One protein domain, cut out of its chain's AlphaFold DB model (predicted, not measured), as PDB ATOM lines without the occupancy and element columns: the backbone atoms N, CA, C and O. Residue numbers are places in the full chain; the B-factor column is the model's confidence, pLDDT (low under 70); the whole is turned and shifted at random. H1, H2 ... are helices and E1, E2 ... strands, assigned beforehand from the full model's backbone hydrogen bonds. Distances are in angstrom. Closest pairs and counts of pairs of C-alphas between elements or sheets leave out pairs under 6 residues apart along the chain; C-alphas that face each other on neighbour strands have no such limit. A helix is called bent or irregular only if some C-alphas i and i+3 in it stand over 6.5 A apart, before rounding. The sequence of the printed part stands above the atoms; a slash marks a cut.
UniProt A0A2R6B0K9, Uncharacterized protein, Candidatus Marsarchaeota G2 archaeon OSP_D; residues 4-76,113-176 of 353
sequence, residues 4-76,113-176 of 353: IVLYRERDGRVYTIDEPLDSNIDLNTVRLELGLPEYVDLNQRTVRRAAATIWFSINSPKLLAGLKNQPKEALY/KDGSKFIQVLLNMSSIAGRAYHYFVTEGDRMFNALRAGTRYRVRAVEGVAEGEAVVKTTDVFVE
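What this domain is: This is residues 4 to 76 and 113 to 176 of the 353 residues of an uncharacterized protein of Candidatus Marsarchaeota G2 archaeon OSP_D (UniProt A0A2R6B0K9). A long two-stranded hairpin, E3 and E4, runs along one side of a small helical body, with H2 and H3 near it, H1 packed on the far side of H2, and H5 separately packed on E3. A second, short hairpin, E1 and E2, meets E4 through E1, near Ala 166. The printed part has 137 residues, mixed in class, with five named helices and four strands in the order E1 E2 H1 H2 H3 H4 H5 E3 E4; both two-stranded sheets are antiparallel. It is compact, with a radius of gyration of the C-alphas of 15.2 A and spans of 45 by 39 by 29 A.

Where its parts are: E1, residues 4 to 8, begins at C-alpha 4 (169.626, 201.406, 162.149); E2 is residues 14 to 18. H1 is residues 27 to 34, and H2, residues 45 to 63, is 22.1 A long. H3 is residues 115 to 124, H4 126 to 129, H5 139 to 147. E3, residues 152 to 162, spans 29.3 A, and E4, residues 165 to 175, 32.1 A, ending at C-alpha 175 (185.986, 197.127, 134.990).

How they stand to each other: N 6 and O 15 of hairpin E1 and E2 are 2.8 A apart; N 157 and O 169 of hairpin E3 and E4, 2.9 A. The closest C-alphas of E1 and E4 are Leu 6 and Ala 166, 5.5 A; of H5 and E3, Asn 145 and Tyr 153, 5.1 A. H2, irregular with C-alphas 58 and 61 7.7 A apart, touches H1 with residues 48 to 55 alone, closest C-alphas Val 30 and Trp 55, 6.2 A, at a steep tilt of 62 degrees. With residues 53 to 60 alone it touches H3, closest C-alphas Ser 57 and Val 121, 6.5 A, about perpendicular at 78 degrees. H2 and H4 are close but not clearly touching, C-alphas 63 and 128 being 7.6 A apart. Every O i to N i+4 pair is within hydrogen-bond range in H1, H3 and H5, and 13 of 15 in H2; H4 is too short for one.

The domain as a whole: The C-alphas of Asp 11 and Glu 38, the two farthest apart, are 46.2 A apart. Residues 77 to 112 are not printed, and C-alphas 76 and 113 are 11.3 A apart across the cut. Of the links printed whole, none is long. No printed residue is under 70 in pLDDT.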
ATOM      1  N   ILE A   4     169.666 202.847 162.422       92.25
ATOM      2  CA  ILE A   4     169.626 201.406 162.149       92.25
ATOM      3  C   ILE A   4     171.027 200.873 161.867       92.25
ATOM      4  O   ILE A   4     171.872 201.555 161.279       92.25
ATOM      5  N   VAL A   5     171.278 199.634 162.286       93.88
ATOM      6  CA  VAL A   5     172.531 198.929 162.000       93.88
ATOM      7  C   VAL A   5     172.464 198.352 160.592       93.88
ATOM      8  O   VAL A   5     171.576 197.566 160.282       93.88
ATOM      9  N   LEU A   6     173.425 198.727 159.750       93.19
ATOM     10  CA  LEU A   6     173.592 198.208 158.394       93.19
ATOM     11  C   LEU A   6     174.452 196.947 158.365       93.19
ATOM     12  O   LEU A   6     174.178 196.008 157.625       93.19
ATOM     13  N   TYR A   7     175.546 196.951 159.123       92.69
ATOM     14  CA  TYR A   7     176.510 195.860 159.110       92.69
ATOM     15  C   TYR A   7     177.363 195.883 160.376       92.69
ATOM     16  O   TYR A   7     177.685 196.955 160.893       92.69
ATOM     17  N   ARG A   8     177.763 194.703 160.853       92.69
ATOM     18  CA  ARG A   8     178.674 194.546 161.987       92.69
ATOM     19  C   ARG A   8     179.854 193.673 161.567       92.69
ATOM     20  O   ARG A   8     179.668 192.535 161.147       92.69
ATOM     21  N   GLU A   9     181.054 194.231 161.648       90.50
ATOM     22  CA  GLU A   9     182.298 193.519 161.357       90.50
ATOM     23  C   GLU A   9     182.646 192.526 162.467       90.50
ATOM     24  O   GLU A   9     182.184 192.639 163.608       90.50
ATOM     25  N   ARG A  10     183.522 191.567 162.145       87.06
ATOM     26  CA  ARG A  10     184.030 190.593 163.125       87.06
ATOM     27  C   ARG A  10     184.824 191.247 164.256       87.06
ATOM     28  O   ARG A  10     184.852 190.706 165.355       87.06
ATOM     29  N   ASP A  11     185.454 192.388 163.989       87.06
ATOM     30  CA  ASP A  11     186.215 193.163 164.974       87.06
ATOM     31  C   ASP A  11     185.333 194.087 165.837       87.06
ATOM     32  O   ASP A  11     185.837 194.810 166.695       87.06
ATOM     33  N   GLY A  12     184.013 194.062 165.626       88.00
ATOM     34  CA  GLY A  12     183.041 194.836 166.387       88.00
ATOM     35  C   GLY A  12     182.698 196.206 165.802       88.00
ATOM     36  O   GLY A  12     181.777 196.837 166.328       88.00
ATOM     37  N   ARG A  13     183.345 196.668 164.715       91.56
ATOM     38  CA  ARG A  13     182.926 197.909 164.034       91.56
ATOM     39  C   ARG A  13     181.492 197.785 163.529       91.56
ATOM     40  O   ARG A  13     181.100 196.765 162.962       91.56
ATOM     41  N   VAL A  14     180.715 198.848 163.713       93.50
ATOM     42  CA  VAL A  14     179.304 198.908 163.319       93.50
ATOM     43  C   VAL A  14     179.124 200.009 162.287       93.50
ATOM     44  O   VAL A  14     179.546 201.142 162.499       93.50
ATOM     45  N   TYR A  15     178.481 199.669 161.179       94.50
ATOM     46  CA  TYR A  15     178.036 200.612 160.163       94.50
ATOM     47  C   TYR A  15     176.565 200.903 160.421       94.50
ATOM     48  O   TYR A  15     175.769 199.969 160.535       94.50
ATOM     49  N   THR A  16     176.203 202.176 160.525       94.31
ATOM     50  CA  THR A  16     174.836 202.618 160.811       94.31
ATOM     51  C   THR A  16     174.391 203.677 159.818       94.31
ATOM     52  O   THR A  16     175.218 204.337 159.188       94.31
ATOM     53  N   ILE A  17     173.082 203.863 159.708       93.19
ATOM     54  CA  ILE A  17     172.486 204.990 158.993       93.19
ATOM     55  C   ILE A  17     171.297 205.531 159.778       93.19
ATOM     56  O   ILE A  17     170.617 204.783 160.484       93.19
ATOM     57  N   ASP A  18     171.062 206.831 159.655       91.56
ATOM     58  CA  ASP A  18     169.930 207.493 160.293       91.56
ATOM     59  C   ASP A  18     168.618 207.187 159.562       91.56
ATOM     60  O   ASP A  18     168.572 207.088 158.332       91.56
ATOM     61  N   GLU A  19     167.533 207.089 160.325       89.00
ATOM     62  CA  GLU A  19     166.172 206.951 159.816       89.00
ATOM     63  C   GLU A  19     165.403 208.284 159.835       89.00
ATOM     64  O   GLU A  19     165.623 209.119 160.723       89.00
ATOM     65  N   PRO A  20     164.445 208.479 158.902       90.31
ATOM     66  CA  PRO A  20     163.987 207.527 157.874       90.31
ATOM     67  C   PRO A  20     164.932 207.425 156.662       90.31
ATOM     68  O   PRO A  20     165.729 208.325 156.408       90.31
ATOM     69  N   LEU A  21     164.821 206.349 155.873       91.12
ATOM     70  CA  LEU A  21     165.500 206.236 154.573       91.12
ATOM     71  C   LEU A  21     164.801 207.122 153.529       91.12
ATOM     72  O   LEU A  21     163.960 206.661 152.760       91.12
ATOM     73  N   ASP A  22     165.124 208.411 153.540       93.31
ATOM     74  CA  ASP A  22     164.555 209.412 152.641       93.31
ATOM     75  C   ASP A  22     165.090 209.306 151.205       93.31
ATOM     76  O   ASP A  22     166.156 208.751 150.925       93.31
ATOM     77  N   SER A  23     164.307 209.841 150.273       94.56
ATOM     78  CA  SER A  23     164.625 209.895 148.853       94.56
ATOM     79  C   SER A  23     164.382 211.313 148.359       94.56
ATOM     80  O   SER A  23     163.260 211.806 148.439       94.56
ATOM     81  N   ASN A  24     165.430 211.951 147.846       95.56
ATOM     82  CA  ASN A  24     165.387 213.304 147.284       95.56
ATOM     83  C   ASN A  24     165.432 213.286 145.747       95.56
ATOM     84  O   ASN A  24     165.606 214.326 145.116       95.56
ATOM     85  N   ILE A  25     165.333 212.101 145.138       93.44
ATOM     86  CA  ILE A  25     165.339 211.930 143.685       93.44
ATOM     87  C   ILE A  25     163.900 211.915 143.172       93.44
ATOM     88  O   ILE A  25     163.104 211.069 143.581       93.44
ATOM     89  N   ASP A  26     163.606 212.787 142.209       95.38
ATOM     90  CA  ASP A  26     162.396 212.682 141.398       95.38
ATOM     91  C   ASP A  26     162.573 211.618 140.305       95.38
ATOM     92  O   ASP A  26     163.340 211.781 139.352       95.38
ATOM     93  N   LEU A  27     161.843 210.511 140.441       95.44
ATOM     94  CA  LEU A  27     161.909 209.386 139.510       95.44
ATOM     95  C   LEU A  27     161.351 209.721 138.125       95.44
ATOM     96  O   LEU A  27     161.774 209.098 137.151       95.44
ATOM     97  N   ASN A  28     160.450 210.702 138.015       96.31
ATOM     98  CA  ASN A  28     159.962 211.148 136.712       96.31
ATOM     99  C   ASN A  28     161.081 211.848 135.937       96.31
ATOM    100  O   ASN A  28     161.317 211.522 134.775       96.31
ATOM    101  N   THR A  29     161.833 212.730 136.602       96.62
ATOM    102  CA  THR A  29     163.041 213.346 136.033       96.62
ATOM    103  C   THR A  29     164.068 212.284 135.627       96.62
ATOM    104  O   THR A  29     164.559 212.317 134.500       96.62
ATOM    105  N   VAL A  30     164.335 211.288 136.484       97.88
ATOM    106  CA  VAL A  30     165.247 210.171 136.153       97.88
ATOM    107  C   VAL A  30     164.800 209.436 134.890       97.88
ATOM    108  O   VAL A  30     165.612 209.232 133.989       97.88
ATOM    109  N   ARG A  31     163.519 209.055 134.797       97.69
ATOM    110  CA  ARG A  31     162.958 208.379 133.616       97.69
ATOM    111  C   ARG A  31     163.135 209.221 132.355       97.69
ATOM    112  O   ARG A  31     163.625 208.699 131.355       97.69
ATOM    113  N   LEU A  32     162.749 210.495 132.408       97.81
ATOM    114  CA  LEU A  32     162.771 211.403 131.261       97.81
ATOM    115  C   LEU A  32     164.196 211.678 130.770       97.81
ATOM    116  O   LEU A  32     164.463 211.551 129.576       97.81
ATOM    117  N   GLU A  33     165.125 212.007 131.668       97.94
ATOM    118  CA  GLU A  33     166.500 212.353 131.284       97.94
ATOM    119  C   GLU A  33     167.288 211.148 130.759       97.94
ATOM    120  O   GLU A  33     168.044 211.266 129.788       97.94
ATOM    121  N   LEU A  34     167.079 209.971 131.357       97.94
ATOM    122  CA  LEU A  34     167.648 208.726 130.845       97.94
ATOM    123  C   LEU A  34     166.930 208.244 129.571       97.94
ATOM    124  O   LEU A  34     167.509 207.503 128.779       97.94
ATOM    125  N   GLY A  35     165.690 208.676 129.327       96.38
ATOM    126  CA  GLY A  35     164.862 208.165 128.235       96.38
ATOM    127  C   GLY A  35     164.475 206.700 128.446       96.38
ATOM    128  O   GLY A  35     164.535 205.907 127.505       96.38
ATOM    129  N   LEU A  36     164.137 206.320 129.682       96.25
ATOM    130  CA  LEU A  36     163.744 204.945 129.993       96.25
ATOM    131  C   LEU A  36     162.352 204.637 129.426       96.25
ATOM    132  O   LEU A  36     161.428 205.421 129.654       96.25
ATOM    133  N   PRO A  37     162.161 203.481 128.766       94.75
ATOM    134  CA  PRO A  37     160.842 203.053 128.313       94.75
ATOM    135  C   PRO A  37     159.838 202.941 129.461       94.75
ATOM    136  O   PRO A  37     160.193 202.487 130.550       94.75
ATOM    137  N   GLU A  38     158.570 203.274 129.204       94.00
ATOM    138  CA  GLU A  38     157.488 203.255 130.206       94.00
ATOM    139  C   GLU A  38     157.366 201.925 130.960       94.00
ATOM    140  O   GLU A  38     157.113 201.925 132.162       94.00
ATOM    141  N   TYR A  39     157.650 200.795 130.301       94.62
ATOM    142  CA  TYR A  39     157.574 199.476 130.932       94.62
ATOM    143  C   TYR A  39     158.585 199.247 132.060       94.62
ATOM    144  O   TYR A  39     158.400 198.320 132.842       94.62
ATOM    145  N   VAL A  40     159.679 200.013 132.132       95.50
ATOM    146  CA  VAL A  40     160.695 199.825 133.175       95.50
ATOM    147  C   VAL A  40     160.075 200.189 134.517       95.50
ATOM    148  O   VAL A  40     159.791 201.357 134.771       95.50
ATOM    149  N   ASP A  41     159.865 199.210 135.391       93.81
ATOM    150  CA  ASP A  41     159.145 199.432 136.641       93.81
ATOM    151  C   ASP A  41     160.056 200.023 137.730       93.81
ATOM    152  O   ASP A  41     160.770 199.315 138.444       93.81
ATOM    153  N   LEU A  42     160.005 201.348 137.893       94.44
ATOM    154  CA  LEU A  42     160.736 202.070 138.942       94.44
ATOM    155  C   LEU A  42     160.095 201.936 140.337       94.44
ATOM    156  O   LEU A  42     160.655 202.435 141.321       94.44
ATOM    157  N   ASN A  43     158.959 201.242 140.478       91.19
ATOM    158  CA  ASN A  43     158.429 200.902 141.797       91.19
ATOM    159  C   ASN A  43     159.241 199.773 142.440       91.19
ATOM    160  O   ASN A  43     159.437 199.790 143.660       91.19
ATOM    161  N   GLN A  44     159.817 198.866 141.643       90.00
ATOM    162  CA  GLN A  44     160.794 197.889 142.126       90.00
ATOM    163  C   GLN A  44     162.049 198.602 142.646       90.00
ATOM    164  O   GLN A  44     162.762 199.271 141.900       90.00
ATOM    165  N   ARG A  45     162.340 198.450 143.946       90.44
ATOM    166  CA  ARG A  45     163.419 199.184 144.640       90.44
ATOM    167  C   ARG A  45     164.785 199.024 143.971       90.44
ATOM    168  O   ARG A  45     165.489 200.009 143.777       90.44
ATOM    169  N   THR A  46     165.123 197.808 143.564       92.31
ATOM    170  CA  THR A  46     166.409 197.494 142.938       92.31
ATOM    171  C   THR A  46     166.531 198.112 141.537       92.31
ATOM    172  O   THR A  46     167.566 198.684 141.205       92.31
ATOM    173  N   VAL A  47     165.456 198.101 140.736       95.19
ATOM    174  CA  VAL A  47     165.418 198.764 139.413       95.19
ATOM    175  C   VAL A  47     165.494 200.284 139.572       95.19
ATOM    176  O   VAL A  47     166.275 200.950 138.894       95.19
ATOM    177  N   ARG A  48     164.751 200.835 140.537       95.31
ATOM    178  CA  ARG A  48     164.798 202.251 140.912       95.31
ATOM    179  C   ARG A  48     166.201 202.705 141.282       95.31
ATOM    180  O   ARG A  48     166.660 203.726 140.781       95.31
ATOM    181  N   ARG A  49     166.888 201.951 142.147       96.00
ATOM    182  CA  ARG A  49     168.273 202.235 142.534       96.00
ATOM    183  C   ARG A  49     169.191 202.178 141.326       96.00
ATOM    184  O   ARG A  49     169.981 203.094 141.155       96.00
ATOM    185  N   ALA A  50     169.069 201.159 140.476       97.25
ATOM    186  CA  ALA A  50     169.881 201.045 139.271       97.25
ATOM    187  C   ALA A  50     169.743 202.292 138.375       97.25
ATOM    188  O   ALA A  50     170.749 202.911 138.026       97.25
ATOM    189  N   ALA A  51     168.506 202.709 138.085       98.06
ATOM    190  CA  ALA A  51     168.219 203.907 137.297       98.06
ATOM    191  C   ALA A  51     168.741 205.190 137.967       98.06
ATOM    192  O   ALA A  51     169.433 205.984 137.331       98.06
ATOM    193  N   ALA A  52     168.473 205.371 139.262       97.62
ATOM    194  CA  ALA A  52     168.959 206.516 140.027       97.62
ATOM    195  C   ALA A  52     170.493 206.587 140.042       97.62
ATOM    196  O   ALA A  52     171.055 207.664 139.868       97.62
ATOM    197  N   THR A  53     171.175 205.451 140.194       98.31
ATOM    198  CA  THR A  53     172.639 205.359 140.181       98.31
ATOM    199  C   THR A  53     173.214 205.741 138.821       98.31
ATOM    200  O   THR A  53     174.178 206.505 138.767       98.31
ATOM    201  N   ILE A  54     172.621 205.275 137.716       98.69
ATOM    202  CA  ILE A  54     173.032 205.680 136.362       98.69
ATOM    203  C   ILE A  54     172.840 207.189 136.176       98.69
ATOM    204  O   ILE A  54     173.783 207.886 135.805       98.69
ATOM    205  N   TRP A  55     171.646 207.704 136.481       98.62
ATOM    206  CA  TRP A  55     171.327 209.128 136.352       98.62
ATOM    207  C   TRP A  55     172.269 210.005 137.178       98.62
ATOM    208  O   TRP A  55     172.824 210.981 136.668       98.62
ATOM    209  N   PHE A  56     172.510 209.621 138.429       98.38
ATOM    210  CA  PHE A  56     173.415 210.326 139.327       98.38
ATOM    211  C   PHE A  56     174.853 210.309 138.806       98.38
ATOM    212  O   PHE A  56     175.559 211.305 138.914       98.38
ATOM    213  N   SER A  57     175.287 209.207 138.191       98.38
ATOM    214  CA  SER A  57     176.636 209.061 137.634       98.38
ATOM    215  C   SER A  57     176.876 209.940 136.414       98.38
ATOM    216  O   SER A  57     177.923 210.587 136.321       98.38
ATOM    217  N   ILE A  58     175.885 210.038 135.527       98.44
ATOM    218  CA  ILE A  58     175.928 210.927 134.360       98.44
ATOM    219  C   ILE A  58     175.970 212.390 134.818       98.44
ATOM    220  O   ILE A  58     176.766 213.181 134.316       98.44
ATOM    221  N   ASN A  59     175.173 212.732 135.831       98.00
ATOM    222  CA  ASN A  59     175.082 214.086 136.376       98.00
ATOM    223  C   ASN A  59     176.138 214.406 137.449       98.00
ATOM    224  O   ASN A  59     176.200 215.536 137.943       98.00
ATOM    225  N   SER A  60     176.995 213.447 137.807       97.06
ATOM    226  CA  SER A  60     177.919 213.567 138.938       97.06
ATOM    227  C   SER A  60     178.896 214.748 138.859       97.06
ATOM    228  O   SER A  60     179.144 215.323 139.920       97.06
ATOM    229  N   PRO A  61     179.394 215.210 137.686       97.06
ATOM    230  CA  PRO A  61     180.248 216.400 137.641       97.06
ATOM    231  C   PRO A  61     179.552 217.665 138.146       97.06
ATOM    232  O   PRO A  61     180.192 218.535 138.733       97.06
ATOM    233  N   LYS A  62     178.237 217.764 137.918       96.44
ATOM    234  CA  LYS A  62     177.409 218.884 138.372       96.44
ATOM    235  C   LYS A  62     176.947 218.679 139.811       96.44
ATOM    236  O   LYS A  62     177.019 219.607 140.605       96.44
ATOM    237  N   LEU A  63     176.462 217.481 140.138       95.44
ATOM    238  CA  LEU A  63     175.892 217.187 141.454       95.44
ATOM    239  C   LEU A  63     176.956 217.222 142.553       95.44
ATOM    240  O   LEU A  63     176.724 217.792 143.610       95.44
ATOM    241  N   LEU A  64     178.141 216.673 142.290       94.88
ATOM    242  CA  LEU A  64     179.241 216.619 143.255       94.88
ATOM    243  C   LEU A  64     180.179 217.832 143.150       94.88
ATOM    244  O   LEU A  64     181.294 217.778 143.666       94.88
ATOM    245  N   ALA A  65     179.751 218.909 142.481       93.50
ATOM    246  CA  ALA A  65     180.552 220.114 142.308       93.50
ATOM    247  C   ALA A  65     180.959 220.721 143.668       93.50
ATOM    248  O   ALA A  65     180.127 220.963 144.535       93.50
ATOM    249  N   GLY A  66     182.253 220.981 143.847       87.88
ATOM    250  CA  GLY A  66     182.859 221.445 145.093       87.88
ATOM    251  C   GLY A  66     183.360 220.331 146.019       87.88
ATOM    252  O   GLY A  66     184.086 220.632 146.967       87.88
ATOM    253  N   LEU A  67     183.048 219.055 145.757       87.06
ATOM    254  CA  LEU A  67     183.562 217.948 146.563       87.06
ATOM    255  C   LEU A  67     184.973 217.535 146.132       87.06
ATOM    256  O   LEU A  67     185.355 217.547 144.957       87.06
ATOM    257  N   LYS A  68     185.773 217.114 147.114       81.12
ATOM    258  CA  LYS A  68     187.113 216.579 146.863       81.12
ATOM    259  C   LYS A  68     187.008 215.332 145.979       81.12
ATOM    260  O   LYS A  68     186.229 214.432 146.272       81.12
ATOM    261  N   ASN A  69     187.844 215.252 144.942       78.31
ATOM    262  CA  ASN A  69     187.873 214.146 143.972       78.31
ATOM    263  C   ASN A  69     186.576 213.961 143.162       78.31
ATOM    264  O   ASN A  69     186.312 212.856 142.686       78.31
ATOM    265  N   GLN A  70     185.788 215.023 142.972       87.69
ATOM    266  CA  GLN A  70     184.632 214.978 142.077       87.69
ATOM    267  C   GLN A  70     185.029 214.533 140.654       87.69
ATOM    268  O   GLN A  70     186.103 214.907 140.157       87.69
ATOM    269  N   PRO A  71     184.168 213.781 139.955       91.81
ATOM    270  CA  PRO A  71     184.348 213.529 138.535       91.81
ATOM    271  C   PRO A  71     184.334 214.826 137.719       91.81
ATOM    272  O   PRO A  71     183.552 215.733 137.985       91.81
ATOM    273  N   LYS A  72     185.199 214.906 136.704       93.06
ATOM    274  CA  LYS A  72     185.224 216.032 135.750       93.06
ATOM    275  C   LYS A  72     184.317 215.811 134.539       93.06
ATOM    276  O   LYS A  72     183.914 216.771 133.897       93.06
ATOM    277  N   GLU A  73     184.025 214.555 134.232       95.56
ATOM    278  CA  GLU A  73     183.233 214.116 133.083       95.56
ATOM    279  C   GLU A  73     182.123 213.186 133.567       95.56
ATOM    280  O   GLU A  73     182.264 212.551 134.616       95.56
ATOM    281  N   ALA A  74     181.033 213.117 132.803       96.94
ATOM    282  CA  ALA A  74     179.940 212.188 133.053       96.94
ATOM    283  C   ALA A  74     180.442 210.738 133.005       96.94
ATOM    284  O   ALA A  74     181.231 210.380 132.128       96.94
ATOM    285  N   LEU A  75     179.958 209.902 133.925       98.12
ATOM    286  CA  LEU A  75     180.232 208.468 133.917       98.12
ATOM    287  C   LEU A  75     179.018 207.724 133.371       98.12
ATOM    288  O   LEU A  75     177.889 207.996 133.774       98.12
ATOM    289  N   TYR A  76     179.272 206.735 132.516       97.88
ATOM    290  CA  TYR A  76     178.244 205.904 131.890       97.88
ATOM    291  C   TYR A  76     178.397 204.446 132.343       97.88
ATOM    292  O   TYR A  76     178.896 203.617 131.582       97.88
ATOM    293  N   LYS A 113     189.113 203.855 133.006       93.19
ATOM    294  CA  LYS A 113     189.387 205.207 133.510       93.19
ATOM    295  C   LYS A 113     188.392 205.666 134.583       93.19
ATOM    296  O   LYS A 113     188.662 206.665 135.256       93.19
ATOM    297  N   ASP A 114     187.269 204.965 134.740       95.50
ATOM    298  CA  ASP A 114     186.154 205.396 135.582       95.50
ATOM    299  C   ASP A 114     185.929 204.515 136.813       95.50
ATOM    300  O   ASP A 114     185.225 204.949 137.718       95.50
ATOM    301  N   GLY A 115     186.581 203.351 136.921       95.00
ATOM    302  CA  GLY A 115     186.430 202.413 138.045       95.00
ATOM    303  C   GLY A 115     186.441 203.064 139.431       95.00
ATOM    304  O   GLY A 115     185.444 203.041 140.152       95.00
ATOM    305  N   SER A 116     187.556 203.695 139.804       94.00
ATOM    306  CA  SER A 116     187.686 204.326 141.124       94.00
ATOM    307  C   SER A 116     186.780 205.549 141.293       94.00
ATOM    308  O   SER A 116     186.255 205.773 142.384       94.00
ATOM    309  N   LYS A 117     186.555 206.320 140.221       95.94
ATOM    310  CA  LYS A 117     185.668 207.493 140.225       95.94
ATOM    311  C   LYS A 117     184.220 207.081 140.468       95.94
ATOM    312  O   LYS A 117     183.543 207.715 141.266       95.94
ATOM    313  N   PHE A 118     183.768 206.003 139.835       97.62
ATOM    314  CA  PHE A 118     182.422 205.477 140.009       97.62
ATOM    315  C   PHE A 118     182.194 205.035 141.453       97.62
ATOM    316  O   PHE A 118     181.179 205.395 142.036       97.62
ATOM    317  N   ILE A 119     183.171 204.387 142.095       96.81
ATOM    318  CA  ILE A 119     183.071 204.086 143.532       96.81
ATOM    319  C   ILE A 119     182.920 205.358 144.373       96.81
ATOM    320  O   ILE A 119     182.079 205.391 145.267       96.81
ATOM    321  N   GLN A 120     183.670 206.425 144.078       95.62
ATOM    322  CA  GLN A 120     183.488 207.702 144.780       95.62
ATOM    323  C   GLN A 120     182.095 208.298 144.546       95.62
ATOM    324  O   GLN A 120     181.495 208.815 145.486       95.62
ATOM    325  N   VAL A 121     181.556 208.192 143.332       97.31
ATOM    326  CA  VAL A 121     180.185 208.619 143.021       97.31
ATOM    327  C   VAL A 121     179.170 207.854 143.870       97.31
ATOM    328  O   VAL A 121     178.339 208.488 144.515       97.31
ATOM    329  N   LEU A 122     179.274 206.522 143.933       97.50
ATOM    330  CA  LEU A 122     178.374 205.686 144.735       97.50
ATOM    331  C   LEU A 122     178.407 206.086 146.214       97.50
ATOM    332  O   LEU A 122     177.363 206.340 146.809       97.50
ATOM    333  N   LEU A 123     179.605 206.211 146.795       96.19
ATOM    334  CA  LEU A 123     179.779 206.545 148.214       96.19
ATOM    335  C   LEU A 123     179.252 207.939 148.587       96.19
ATOM    336  O   LEU A 123     178.876 208.161 149.735       96.19
ATOM    337  N   ASN A 124     179.209 208.876 147.636       95.88
ATOM    338  CA  ASN A 124     178.674 210.219 147.867       95.88
ATOM    339  C   ASN A 124     177.192 210.354 147.493       95.88
ATOM    340  O   ASN A 124     176.593 211.389 147.782       95.88
ATOM    341  N   MET A 125     176.575 209.335 146.890       95.38
ATOM    342  CA  MET A 125     175.222 209.434 146.345       95.38
ATOM    343  C   MET A 125     174.195 209.860 147.401       95.38
ATOM    344  O   MET A 125     173.421 210.785 147.158       95.38
ATOM    345  N   SER A 126     174.233 209.283 148.609       95.38
ATOM    346  CA  SER A 126     173.260 209.614 149.663       95.38
ATOM    347  C   SER A 126     173.339 211.045 150.182       95.38
ATOM    348  O   SER A 126     172.357 211.527 150.739       95.38
ATOM    349  N   SER A 127     174.471 211.738 150.000       92.69
ATOM    350  CA  SER A 127     174.613 213.139 150.431       92.69
ATOM    351  C   SER A 127     173.708 214.098 149.649       92.69
ATOM    352  O   SER A 127     173.405 215.187 150.127       92.69
ATOM    353  N   ILE A 128     173.247 213.672 148.470       93.94
ATOM    354  CA  ILE A 128     172.398 214.459 147.574       93.94
ATOM    355  C   ILE A 128     171.074 213.731 147.331       93.94
ATOM    356  O   ILE A 128     170.003 214.304 147.505       93.94
ATOM    357  N   ALA A 129     171.140 212.449 146.971       95.31
ATOM    358  CA  ALA A 129     169.990 211.643 146.577       95.31
ATOM    359  C   ALA A 129     169.094 211.200 147.750       95.31
ATOM    360  O   ALA A 129     167.977 210.736 147.515       95.31
ATOM    361  N   GLY A 130     169.564 211.327 148.992       95.31
ATOM    362  CA  GLY A 130     168.890 210.822 150.191       95.31
ATOM    363  C   GLY A 130     169.398 209.449 150.644       95.31
ATOM    364  O   GLY A 130     170.072 208.720 149.905       95.31
ATOM    365  N   ARG A 131     169.082 209.090 151.891       94.62
ATOM    366  CA  ARG A 131     169.595 207.902 152.599       94.62
ATOM    367  C   ARG A 131     169.136 206.585 151.979       94.62
ATOM    368  O   ARG A 131     169.849 205.589 152.085       94.62
ATOM    369  N   ALA A 132     168.015 206.578 151.258       93.69
ATOM    370  CA  ALA A 132     167.582 205.420 150.483       93.69
ATOM    371  C   ALA A 132     168.639 204.976 149.454       93.69
ATOM    372  O   ALA A 132     168.711 203.793 149.139       93.69
ATOM    373  N   TYR A 133     169.500 205.880 148.972       95.38
ATOM    374  CA  TYR A 133     170.561 205.586 148.001       95.38
ATOM    375  C   TYR A 133     171.954 205.450 148.626       95.38
ATOM    376  O   TYR A 133     172.965 205.659 147.961       95.38
ATOM    377  N   HIS A 134     172.025 205.116 149.915       96.44
ATOM    378  CA  HIS A 134     173.301 204.969 150.598       96.44
ATOM    379  C   HIS A 134     174.080 203.743 150.117       96.44
ATOM    380  O   HIS A 134     173.598 202.609 150.202       96.44
ATOM    381  N   TYR A 135     175.302 204.005 149.653       96.81
ATOM    382  CA  TYR A 135     176.327 203.005 149.410       96.81
ATOM    383  C   TYR A 135     177.467 203.171 150.410       96.81
ATOM    384  O   TYR A 135     177.856 204.289 150.747       96.81
ATOM    385  N   PHE A 136     178.050 202.056 150.833       96.56
ATOM    386  CA  PHE A 136     179.185 202.046 151.747       96.56
ATOM    387  C   PHE A 136     180.140 200.888 151.452       96.56
ATOM    388  O   PHE A 136     179.831 199.966 150.698       96.56
ATOM    389  N   VAL A 137     181.331 200.952 152.048       96.06
ATOM    390  CA  VAL A 137     182.342 199.890 151.989       96.06
ATOM    391  C   VAL A 137     182.749 199.482 153.395       96.06
ATOM    392  O   VAL A 137     183.107 200.326 154.224       96.06
ATOM    393  N   THR A 138     182.726 198.179 153.642       94.81
ATOM    394  CA  THR A 138     183.251 197.573 154.870       94.81
ATOM    395  C   THR A 138     184.777 197.440 154.810       94.81
ATOM    396  O   THR A 138     185.393 197.723 153.776       94.81
ATOM    397  N   GLU A 139     185.427 197.034 155.899       92.12
ATOM    398  CA  GLU A 139     186.867 196.752 155.882       92.12
ATOM    399  C   GLU A 139     187.176 195.543 154.994       92.12
ATOM    400  O   GLU A 139     188.103 195.592 154.180       92.12
ATOM    401  N   GLY A 140     186.327 194.511 155.056       91.25
ATOM    402  CA  GLY A 140     186.393 193.369 154.145       91.25
ATOM    403  C   GLY A 140     186.286 193.776 152.671       91.25
ATOM    404  O   GLY A 140     187.062 193.299 151.840       91.25
ATOM    405  N   ASP A 141     185.388 194.711 152.341       93.75
ATOM    406  CA  ASP A 141     185.242 195.214 150.968       93.75
ATOM    407  C   ASP A 141     186.483 196.003 150.522       93.75
ATOM    408  O   ASP A 141     186.940 195.850 149.391       93.75
ATOM    409  N   ARG A 142     187.087 196.807 151.409       92.81
ATOM    410  CA  ARG A 142     188.341 197.523 151.108       92.81
ATOM    411  C   ARG A 142     189.482 196.558 150.801       92.81
ATOM    412  O   ARG A 142     190.197 196.770 149.822       92.81
ATOM    413  N   MET A 143     189.632 195.500 151.600       91.81
ATOM    414  CA  MET A 143     190.640 194.465 151.364       91.81
ATOM    415  C   MET A 143     190.385 193.733 150.042       91.81
ATOM    416  O   MET A 143     191.304 193.589 149.236       91.81
ATOM    417  N   PHE A 144     189.137 193.337 149.772       92.06
ATOM    418  CA  PHE A 144     188.753 192.732 148.497       92.06
ATOM    419  C   PHE A 144     189.102 193.643 147.309       92.06
ATOM    420  O   PHE A 144     189.754 193.201 146.363       92.06
ATOM    421  N   ASN A 145     188.735 194.924 147.378       93.81
ATOM    422  CA  ASN A 145     188.986 195.907 146.321       93.81
ATOM    423  C   ASN A 145     190.487 196.110 146.067       93.81
ATOM    424  O   ASN A 145     190.910 196.197 144.912       93.81
ATOM    425  N   ALA A 146     191.299 196.141 147.130       91.56
ATOM    426  CA  ALA A 146     192.751 196.242 147.025       91.56
ATOM    427  C   ALA A 146     193.361 195.009 146.333       91.56
ATOM    428  O   ALA A 146     194.151 195.157 145.402       91.56
ATOM    429  N   LEU A 147     192.937 193.800 146.721       91.50
ATOM    430  CA  LEU A 147     193.407 192.540 146.126       91.50
ATOM    431  C   LEU A 147     193.028 192.392 144.646       91.50
ATOM    432  O   LEU A 147     193.724 191.716 143.893       91.50
ATOM    433  N   ARG A 148     191.935 193.026 144.208       88.19
ATOM    434  CA  ARG A 148     191.489 193.017 142.805       88.19
ATOM    435  C   ARG A 148     192.161 194.082 141.936       88.19
ATOM    436  O   ARG A 148     191.874 194.125 140.739       88.19
ATOM    437  N   ALA A 149     193.042 194.916 142.496       88.50
ATOM    438  CA  ALA A 149     193.886 195.870 141.769       88.50
ATOM    439  C   ALA A 149     193.131 196.708 140.709       88.50
ATOM    440  O   ALA A 149     193.621 196.940 139.606       88.50
ATOM    441  N   GLY A 150     191.903 197.131 141.032       88.81
ATOM    442  CA  GLY A 150     191.076 197.972 140.164       88.81
ATOM    443  C   GLY A 150     190.386 197.262 138.993       88.81
ATOM    444  O   GLY A 150     189.844 197.944 138.131       88.81
ATOM    445  N   THR A 151     190.378 195.926 138.953       91.62
ATOM    446  CA  THR A 151     189.660 195.133 137.928       91.62
ATOM    447  C   THR A 151     188.209 194.814 138.305       91.62
ATOM    448  O   THR A 151     187.368 194.581 137.438       91.62
ATOM    449  N   ARG A 152     187.911 194.812 139.606       94.31
ATOM    450  CA  ARG A 152     186.574 194.647 140.180       94.31
ATOM    451  C   ARG A 152     186.537 195.356 141.522       94.31
ATOM    452  O   ARG A 152     187.496 195.270 142.289       94.31
ATOM    453  N   TYR A 153     185.424 196.008 141.804       96.06
ATOM    454  CA  TYR A 153     185.129 196.584 143.101       96.06
ATOM    455  C   TYR A 153     183.855 195.966 143.660       96.06
ATOM    456  O   TYR A 153     182.959 195.571 142.920       96.06
ATOM    457  N   ARG A 154     183.786 195.928 144.980       95.50
ATOM    458  CA  ARG A 154     182.636 195.546 145.772       95.50
ATOM    459  C   ARG A 154     182.254 196.716 146.662       95.50
ATOM    460  O   ARG A 154     183.109 197.299 147.337       95.50
ATOM    461  N   VAL A 155     180.970 197.041 146.649       96.38
ATOM    462  CA  VAL A 155     180.338 197.981 147.576       96.38
ATOM    463  C   VAL A 155     179.052 197.368 148.111       96.38
ATOM    464  O   VAL A 155     178.572 196.354 147.602       96.38
ATOM    465  N   ARG A 156     178.489 197.980 149.147       95.62
ATOM    466  CA  ARG A 156     177.213 197.580 149.735       95.62
ATOM    467  C   ARG A 156     176.200 198.693 149.601       95.62
ATOM    468  O   ARG A 156     176.578 199.860 149.648       95.62
ATOM    469  N   ALA A 157     174.936 198.327 149.458       94.69
ATOM    470  CA  ALA A 157     173.819 199.249 149.335       94.69
ATOM    471  C   ALA A 157     172.715 198.899 150.333       94.69
ATOM    472  O   ALA A 157     172.446 197.722 150.587       94.69
ATOM    473  N   VAL A 158     172.061 199.923 150.875       91.88
ATOM    474  CA  VAL A 158     170.874 199.763 151.727       91.88
ATOM    475  C   VAL A 158     169.638 199.648 150.840       91.88
ATOM    476  O   VAL A 158     169.223 200.647 150.268       91.88
ATOM    477  N   GLU A 159     169.021 198.471 150.726       87.38
ATOM    478  CA  GLU A 159     167.799 198.253 149.926       87.38
ATOM    479  C   GLU A 159     166.507 198.648 150.660       87.38
ATOM    480  O   GLU A 159     165.448 198.822 150.046       87.38
ATOM    481  N   GLY A 160     166.568 198.791 151.981       87.19
ATOM    482  CA  GLY A 160     165.453 199.243 152.804       87.19
ATOM    483  C   GLY A 160     165.509 198.666 154.209       87.19
ATOM    484  O   GLY A 160     166.561 198.223 154.663       87.19
ATOM    485  N   VAL A 161     164.355 198.651 154.868       86.38
ATOM    486  CA  VAL A 161     164.155 198.038 156.184       86.38
ATOM    487  C   VAL A 161     163.100 196.943 156.054       86.38
ATOM    488  O   VAL A 161     162.079 197.151 155.392       86.38
ATOM    489  N   ALA A 162     163.364 195.785 156.649       85.75
ATOM    490  CA  ALA A 162     162.437 194.666 156.766       85.75
ATOM    491  C   ALA A 162     162.472 194.163 158.211       85.75
ATOM    492  O   ALA A 162     163.549 193.973 158.762       85.75
ATOM    493  N   GLU A 163     161.302 194.007 158.833       85.69
ATOM    494  CA  GLU A 163     161.179 193.492 160.211       85.69
ATOM    495  C   GLU A 163     162.006 194.272 161.258       85.69
ATOM    496  O   GLU A 163     162.422 193.732 162.276       85.69
ATOM    497  N   GLY A 164     162.229 195.572 161.024       81.19
ATOM    498  CA  GLY A 164     163.031 196.434 161.903       81.19
ATOM    499  C   GLY A 164     164.544 196.363 161.668       81.19
ATOM    500  O   GLY A 164     165.288 197.086 162.328       81.19
ATOM    501  N   GLU A 165     165.007 195.559 160.708       86.00
ATOM    502  CA  GLU A 165     166.417 195.424 160.345       86.00
ATOM    503  C   GLU A 165     166.712 195.972 158.944       86.00
ATOM    504  O   GLU A 165     165.876 195.947 158.035       86.00
ATOM    505  N   ALA A 166     167.931 196.476 158.750       89.12
ATOM    506  CA  ALA A 166     168.368 196.960 157.451       89.12
ATOM    507  C   ALA A 166     168.600 195.794 156.483       89.12
ATOM    508  O   ALA A 166     169.382 194.882 156.749       89.12
ATOM    509  N   VAL A 167     168.001 195.870 155.298       90.94
ATOM    510  CA  VAL A 167     168.313 194.958 154.197       90.94
ATOM    511  C   VAL A 167     169.495 195.532 153.430       90.94
ATOM    512  O   VAL A 167     169.359 196.525 152.715       90.94
ATOM    513  N   VAL A 168     170.659 194.900 153.565       92.00
ATOM    514  CA  VAL A 168     171.884 195.294 152.860       92.00
ATOM    515  C   VAL A 168     172.222 194.284 151.773       92.00
ATOM    516  O   VAL A 168     172.248 193.077 152.012       92.00
ATOM    517  N   LYS A 169     172.516 194.789 150.573       92.19
ATOM    518  CA  LYS A 169     172.934 193.991 149.417       92.19
ATOM    519  C   LYS A 169     174.332 194.359 148.961       92.19
ATOM    520  O   LYS A 169     174.815 195.462 149.220       92.19
ATOM    521  N   THR A 170     174.976 193.415 148.289       92.44
ATOM    522  CA  THR A 170     176.274 193.633 147.654       92.44
ATOM    523  C   THR A 170     176.045 194.109 146.222       92.44
ATOM    524  O   THR A 170     175.138 193.639 145.546       92.44
ATOM    525  N   THR A 171     176.872 195.038 145.761       94.75
ATOM    526  CA  THR A 171     176.916 195.501 144.373       94.75
ATOM    527  C   THR A 171     178.326 195.280 143.860       94.75
ATOM    528  O   THR A 171     179.283 195.841 144.412       94.75
ATOM    529  N   ASP A 172     178.461 194.468 142.815       94.75
ATOM    530  CA  ASP A 172     179.726 194.322 142.117       94.75
ATOM    531  C   ASP A 172     179.844 195.350 140.988       94.75
ATOM    532  O   ASP A 172     178.915 195.619 140.225       94.75
ATOM    533  N   VAL A 173     181.033 195.932 140.884       97.56
ATOM    534  CA  VAL A 173     181.416 196.848 139.816       97.56
ATOM    535  C   VAL A 173     182.600 196.237 139.091       97.56
ATOM    536  O   VAL A 173     183.728 196.238 139.585       97.56
ATOM    537  N   PHE A 174     182.343 195.711 137.909       97.06
ATOM    538  CA  PHE A 174     183.367 195.201 137.015       97.06
ATOM    539  C   PHE A 174     184.012 196.343 136.228       97.06
ATOM    540  O   PHE A 174     183.396 197.385 135.993       97.06
ATOM    541  N   VAL A 175     185.252 196.143 135.791       97.12
ATOM    542  CA  VAL A 175     185.986 197.127 134.990       97.12
ATOM    543  C   VAL A 175     186.382 196.503 133.659       97.12
ATOM    544  O   VAL A 175     187.151 195.543 133.647       97.12
ATOM    545  N   GLU A 176     185.826 197.024 132.559       95.56
ATOM    546  CA  GLU A 176     185.982 196.575 131.153       95.56
ATOM    547  C   GLU A 176     185.607 195.118 130.850       95.56
ATOM    548  O   GLU A 176     185.432 194.751 129.695       95.56
TER     549      GLU A 176